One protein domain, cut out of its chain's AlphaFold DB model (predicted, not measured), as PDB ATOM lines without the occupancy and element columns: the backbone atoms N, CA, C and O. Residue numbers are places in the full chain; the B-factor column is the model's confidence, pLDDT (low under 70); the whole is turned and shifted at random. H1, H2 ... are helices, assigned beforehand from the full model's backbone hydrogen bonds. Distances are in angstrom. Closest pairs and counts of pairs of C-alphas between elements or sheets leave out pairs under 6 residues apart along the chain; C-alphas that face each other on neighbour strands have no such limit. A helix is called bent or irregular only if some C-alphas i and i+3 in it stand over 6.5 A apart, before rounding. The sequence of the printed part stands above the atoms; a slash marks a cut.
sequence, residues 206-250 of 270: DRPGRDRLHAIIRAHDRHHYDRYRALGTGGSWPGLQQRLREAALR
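What this domain is: This is residues 206 to 250 of the 270 residues of a protein of Streptomyces griseocarneus (UniProt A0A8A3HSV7). Two helices meet near their ends as an open L or V: the long H1 makes one arm, the shorter H2 the other, and the corner is formed by the kinked last part of H1 and the first turn of H2. Much of both arms stands free: residues 206 to 223, of which 207 to 223 belong to H1, and residues 244 to 250 of H2. The printed part has 45 residues with two named helices, H1 then H2, and no named strand; its class is all helix. It is extended, with a radius of gyration of the C-alphas of 14.5 A, and flat, spanning 45 by 24 by 8 A.

Where its parts are: Find C-alpha 207 at (300.785, 300.363, 262.059); from there H1, residues 207 to 235, runs 36.5 A to C-alpha 235 at (323.749, 314.720, 286.479). Look near residue 229 for a kink of 74 degrees. H1 is irregular: C-alphas 230 and 233 are 9.6 A apart. After Ser 236, H2, residues 237 to 250, runs 20.2 A to C-alpha 250 at (323.804, 298.876, 301.030).

How they stand to each other: H1 and H2 touch, through residues 224 to 234 of H1 and 237 to 240 of H2 alone. Look for their closest C-alphas at Thr 233 and Gly 239, 3.9 A apart. They run the same way at a steep tilt of 69.6 degrees, only just short of about perpendicular; the line of H1 is a rough one. In H2 every O i to N i+4 pair is within hydrogen-bond range; in H1, 22 of 25 are.

The domain as a whole: The two C-alphas farthest apart are those of Pro 208 and Arg 250, 45.3 A. The printed part has no cut, and the link from H1 to H2 is tight. Mean pLDDT of the printed part is 89.7; residue 207 is under 70.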
ATOM      1  N   ASP A 206     298.809 298.551 266.146       74.25
ATOM      2  CA  ASP A 206     298.405 299.278 264.934       74.25
ATOM      3  C   ASP A 206     299.627 299.900 264.219       74.25
ATOM      4  O   ASP A 206     300.583 300.340 264.858       74.25
ATOM      5  N   ARG A 207     299.622 299.952 262.879       66.25
ATOM      6  CA  ARG A 207     300.785 300.363 262.059       66.25
ATOM      7  C   ARG A 207     301.188 301.833 262.281       66.25
ATOM      8  O   ARG A 207     302.354 302.048 262.616       66.25
ATOM      9  N   PRO A 208     300.290 302.835 262.162       79.06
ATOM     10  CA  PRO A 208     300.621 304.227 262.481       79.06
ATOM     11  C   PRO A 208     301.048 304.417 263.943       79.06
ATOM     12  O   PRO A 208     301.964 305.189 264.229       79.06
ATOM     13  N   GLY A 209     300.420 303.682 264.867       83.38
ATOM     14  CA  GLY A 209     300.792 303.678 266.281       83.38
ATOM     15  C   GLY A 209     302.214 303.160 266.506       83.38
ATOM     16  O   GLY A 209     303.006 303.803 267.198       83.38
ATOM     17  N   ARG A 210     302.578 302.044 265.867       87.62
ATOM     18  CA  ARG A 210     303.904 301.423 265.967       87.62
ATOM     19  C   ARG A 210     305.024 302.352 265.523       87.62
ATOM     20  O   ARG A 210     305.990 302.515 266.268       87.62
ATOM     21  N   ASP A 211     304.906 302.958 264.344       90.12
ATOM     22  CA  ASP A 211     305.952 303.842 263.812       90.12
ATOM     23  C   ASP A 211     306.145 305.065 264.717       90.12
ATOM     24  O   ASP A 211     307.275 305.465 265.013       90.12
ATOM     25  N   ARG A 212     305.039 305.597 265.249       89.88
ATOM     26  CA  ARG A 212     305.052 306.711 266.198       89.88
ATOM     27  C   ARG A 212     305.694 306.325 267.527       89.88
ATOM     28  O   ARG A 212     306.570 307.043 268.005       89.88
ATOM     29  N   LEU A 213     305.338 305.173 268.095       91.00
ATOM     30  CA  LEU A 213     305.965 304.670 269.319       91.00
ATOM     31  C   LEU A 213     307.466 304.427 269.115       91.00
ATOM     32  O   LEU A 213     308.265 304.828 269.956       91.00
ATOM     33  N   HIS A 214     307.870 303.826 267.995       91.75
ATOM     34  CA  HIS A 214     309.283 303.625 267.672       91.75
ATOM     35  C   HIS A 214     310.054 304.950 267.583       91.75
ATOM     36  O   HIS A 214     311.164 305.046 268.109       91.75
ATOM     37  N   ALA A 215     309.477 305.975 266.948       92.69
ATOM     38  CA  ALA A 215     310.086 307.301 266.870       92.69
ATOM     39  C   ALA A 215     310.253 307.936 268.262       92.69
ATOM     40  O   ALA A 215     311.321 308.469 268.564       92.69
ATOM     41  N   ILE A 216     309.242 307.806 269.127       94.12
ATOM     42  CA  ILE A 216     309.278 308.294 270.513       94.12
ATOM     43  C   ILE A 216     310.369 307.584 271.317       94.12
ATOM     44  O   ILE A 216     311.179 308.253 271.952       94.12
ATOM     45  N   ILE A 217     310.437 306.250 271.263       94.38
ATOM     46  CA  ILE A 217     311.461 305.482 271.989       94.38
ATOM     47  C   ILE A 217     312.866 305.843 271.495       94.38
ATOM     48  O   ILE A 217     313.767 306.070 272.299       94.38
ATOM     49  N   ARG A 218     313.053 306.009 270.179       95.12
ATOM     50  CA  ARG A 218     314.330 306.478 269.626       95.12
ATOM     51  C   ARG A 218     314.707 307.866 270.155       95.12
ATOM     52  O   ARG A 218     315.873 308.090 270.477       95.12
ATOM     53  N   ALA A 219     313.751 308.793 270.230       94.75
ATOM     54  CA  ALA A 219     313.977 310.137 270.756       94.75
ATOM     55  C   ALA A 219     314.276 310.127 272.269       94.75
ATOM     56  O   ALA A 219     315.202 310.812 272.705       94.75
ATOM     57  N   HIS A 220     313.563 309.306 273.046       95.12
ATOM     58  CA  HIS A 220     313.814 309.057 274.471       95.12
ATOM     59  C   HIS A 220     315.250 308.566 274.709       95.12
ATOM     60  O   HIS A 220     316.011 309.176 275.465       95.12
ATOM     61  N   ASP A 221     315.652 307.501 274.013       94.94
ATOM     62  CA  ASP A 221     316.970 306.891 274.194       94.94
ATOM     63  C   ASP A 221     318.085 307.856 273.783       94.94
ATOM     64  O   ASP A 221     319.095 307.997 274.481       94.94
ATOM     65  N   ARG A 222     317.884 308.585 272.675       94.94
ATOM     66  CA  ARG A 222     318.815 309.616 272.209       94.94
ATOM     67  C   ARG A 222     318.979 310.723 273.245       94.94
ATOM     68  O   ARG A 222     320.122 311.058 273.550       94.94
ATOM     69  N   HIS A 223     317.878 311.227 273.804       93.44
ATOM     70  CA  HIS A 223     317.875 312.276 274.821       93.44
ATOM     71  C   HIS A 223     318.661 311.857 276.067       93.44
ATOM     72  O   HIS A 223     319.561 312.573 276.512       93.44
ATOM     73  N   HIS A 224     318.385 310.670 276.612       93.75
ATOM     74  CA  HIS A 224     319.113 310.191 277.784       93.75
ATOM     75  C   HIS A 224     320.590 309.920 277.488       93.75
ATOM     76  O   HIS A 224     321.443 310.207 278.334       93.75
ATOM     77  N   TYR A 225     320.909 309.432 276.287       94.44
ATOM     78  CA  TYR A 225     322.290 309.262 275.852       94.44
ATOM     79  C   TYR A 225     323.020 310.609 275.714       94.44
ATOM     80  O   TYR A 225     324.129 310.744 276.226       94.44
ATOM     81  N   ASP A 226     322.409 311.626 275.098       93.56
ATOM     82  CA  ASP A 226     322.968 312.986 275.013       93.56
ATOM     83  C   ASP A 226     323.219 313.589 276.399       93.56
ATOM     84  O   ASP A 226     324.315 314.083 276.671       93.56
ATOM     85  N   ARG A 227     322.246 313.484 277.314       91.50
ATOM     86  CA  ARG A 227     322.406 313.970 278.695       91.50
ATOM     87  C   ARG A 227     323.516 313.238 279.436       91.50
ATOM     88  O   ARG A 227     324.281 313.874 280.156       91.50
ATOM     89  N   TYR A 228     323.638 311.925 279.251       92.88
ATOM     90  CA  TYR A 228     324.750 311.157 279.809       92.88
ATOM     91  C   TYR A 228     326.099 311.622 279.252       92.88
ATOM     92  O   TYR A 228     327.030 311.837 280.026       92.88
ATOM     93  N   ARG A 229     326.204 311.847 277.936       94.75
ATOM     94  CA  ARG A 229     327.436 312.361 277.322       94.75
ATOM     95  C   ARG A 229     327.814 313.753 277.823       94.75
ATOM     96  O   ARG A 229     329.000 314.025 277.963       94.75
ATOM     97  N   ALA A 230     326.829 314.613 278.074       92.62
ATOM     98  CA  ALA A 230     327.061 315.986 278.513       92.62
ATOM     99  C   ALA A 230     327.367 316.104 280.017       92.62
ATOM    100  O   ALA A 230     328.207 316.908 280.408       92.62
ATOM    101  N   LEU A 231     326.685 315.324 280.866       91.62
ATOM    102  CA  LEU A 231     326.701 315.494 282.329       91.62
ATOM    103  C   LEU A 231     327.397 314.351 283.087       91.62
ATOM    104  O   LEU A 231     327.534 314.415 284.313       91.62
ATOM    105  N   GLY A 232     327.786 313.278 282.396       91.19
ATOM    106  CA  GLY A 232     328.321 312.066 283.015       91.19
ATOM    107  C   GLY A 232     327.337 311.417 283.997       91.19
ATOM    108  O   GLY A 232     326.121 311.609 283.928       91.19
ATOM    109  N   THR A 233     327.844 310.640 284.953       87.31
ATOM    110  CA  THR A 233     327.027 309.954 285.976       87.31
ATOM    111  C   THR A 233     326.527 310.884 287.091       87.31
ATOM    112  O   THR A 233     325.591 310.542 287.815       87.31
ATOM    113  N   GLY A 234     327.097 312.081 287.239       82.12
ATOM    114  CA  GLY A 234     326.692 313.030 288.281       82.12
ATOM    115  C   GLY A 234     325.282 313.583 288.060       82.12
ATOM    116  O   GLY A 234     324.466 313.577 288.983       82.12
ATOM    117  N   GLY A 235     324.978 313.990 286.823       82.88
ATOM    118  CA  GLY A 235     323.749 314.720 286.479       82.88
ATOM    119  C   GLY A 235     322.799 314.021 285.505       82.88
ATOM    120  O   GLY A 235     321.808 314.624 285.107       82.88
ATOM    121  N   SER A 236     323.082 312.783 285.095       89.44
ATOM    122  CA  SER A 236     322.244 312.047 284.140       89.44
ATOM    123  C   SER A 236     321.344 311.006 284.801       89.44
ATOM    124  O   SER A 236     321.600 310.530 285.911       89.44
ATOM    125  N   TRP A 237     320.300 310.605 284.072       91.25
ATOM    126  CA  TRP A 237     319.369 309.575 284.522       91.25
ATOM    127  C   TRP A 237     320.038 308.210 284.779       91.25
ATOM    128  O   TRP A 237     319.817 307.644 285.850       91.25
ATOM    129  N   PRO A 238     320.924 307.690 283.900       90.62
ATOM    130  CA  PRO A 238     321.654 306.453 284.196       90.62
ATOM    131  C   PRO A 238     322.479 306.538 285.487       90.62
ATOM    132  O   PRO A 238     322.512 305.591 286.271       90.62
ATOM    133  N   GLY A 239     323.092 307.694 285.753       91.44
ATOM    134  CA  GLY A 239     323.823 307.936 286.994       91.44
ATOM    135  C   GLY A 239     322.930 307.964 288.239       91.44
ATOM    136  O   GLY A 239     323.310 307.439 289.287       91.44
ATOM    137  N   LEU A 240     321.715 308.514 288.128       91.69
ATOM    138  CA  LEU A 240     320.696 308.424 289.176       91.69
ATOM    139  C   LEU A 240     320.329 306.962 289.471       91.69
ATOM    140  O   LEU A 240     320.348 306.558 290.631       91.69
ATOM    141  N   GLN A 241     320.053 306.161 288.439       91.94
ATOM    142  CA  GLN A 241     319.707 304.745 288.608       91.94
ATOM    143  C   GLN A 241     320.853 303.931 289.213       91.94
ATOM    144  O   GLN A 241     320.611 303.054 290.040       91.94
ATOM    145  N   GLN A 242     322.101 304.232 288.847       91.31
ATOM    146  CA  GLN A 242     323.270 303.614 289.467       91.31
ATOM    147  C   GLN A 242     323.301 303.884 290.977       91.31
ATOM    148  O   GLN A 242     323.399 302.941 291.760       91.31
ATOM    149  N   ARG A 243     323.126 305.144 291.399       91.62
ATOM    150  CA  ARG A 243     323.093 305.502 292.828       91.62
ATOM    151  C   ARG A 243     321.962 304.808 293.583       91.62
ATOM    152  O   ARG A 243     322.175 304.382 294.715       91.62
ATOM    153  N   LEU A 244     320.785 304.678 292.969       90.88
ATOM    154  CA  LEU A 244     319.653 303.963 293.566       90.88
ATOM    155  C   LEU A 244     319.962 302.470 293.755       90.88
ATOM    156  O   LEU A 244     319.750 301.935 294.840       90.88
ATOM    157  N   ARG A 245     320.545 301.811 292.742       89.44
ATOM    158  CA  ARG A 245     320.976 300.403 292.837       89.44
ATOM    159  C   ARG A 245     322.026 300.203 293.925       89.44
ATOM    160  O   ARG A 245     321.919 299.278 294.719       89.44
ATOM    161  N   GLU A 246     323.018 301.083 293.988       90.50
ATOM    162  CA  GLU A 246     324.050 301.039 295.022       90.50
ATOM    163  C   GLU A 246     323.481 301.272 296.428       90.50
ATOM    164  O   GLU A 246     323.917 300.635 297.384       90.50
ATOM    165  N   ALA A 247     322.499 302.168 296.572       88.31
ATOM    166  CA  ALA A 247     321.801 302.375 297.838       88.31
ATOM    167  C   ALA A 247     321.012 301.127 298.258       88.31
ATOM    168  O   ALA A 247     321.092 300.733 299.418       88.31
ATOM    169  N   ALA A 248     320.328 300.466 297.319       85.56
ATOM    170  CA  ALA A 248     319.605 299.223 297.578       85.56
ATOM    171  C   ALA A 248     320.538 298.079 298.017       85.56
ATOM    172  O   ALA A 248     320.195 297.332 298.925       85.56
ATOM    173  N   LEU A 249     321.737 297.973 297.431       86.56
ATOM    174  CA  LEU A 249     322.744 296.979 297.833       86.56
ATOM    175  C   LEU A 249     323.326 297.230 299.233       86.56
ATOM    176  O   LEU A 249     323.785 296.295 299.882       86.56
ATOM    177  N   ARG A 250     323.336 298.489 299.689       85.75
ATOM    178  CA  ARG A 250     323.804 298.876 301.030       85.75
ATOM    179  C   ARG A 250     322.712 298.810 302.096       85.75
ATOM    180  O   ARG A 250     323.036 298.889 303.279       85.75
TER     181      ARG A 250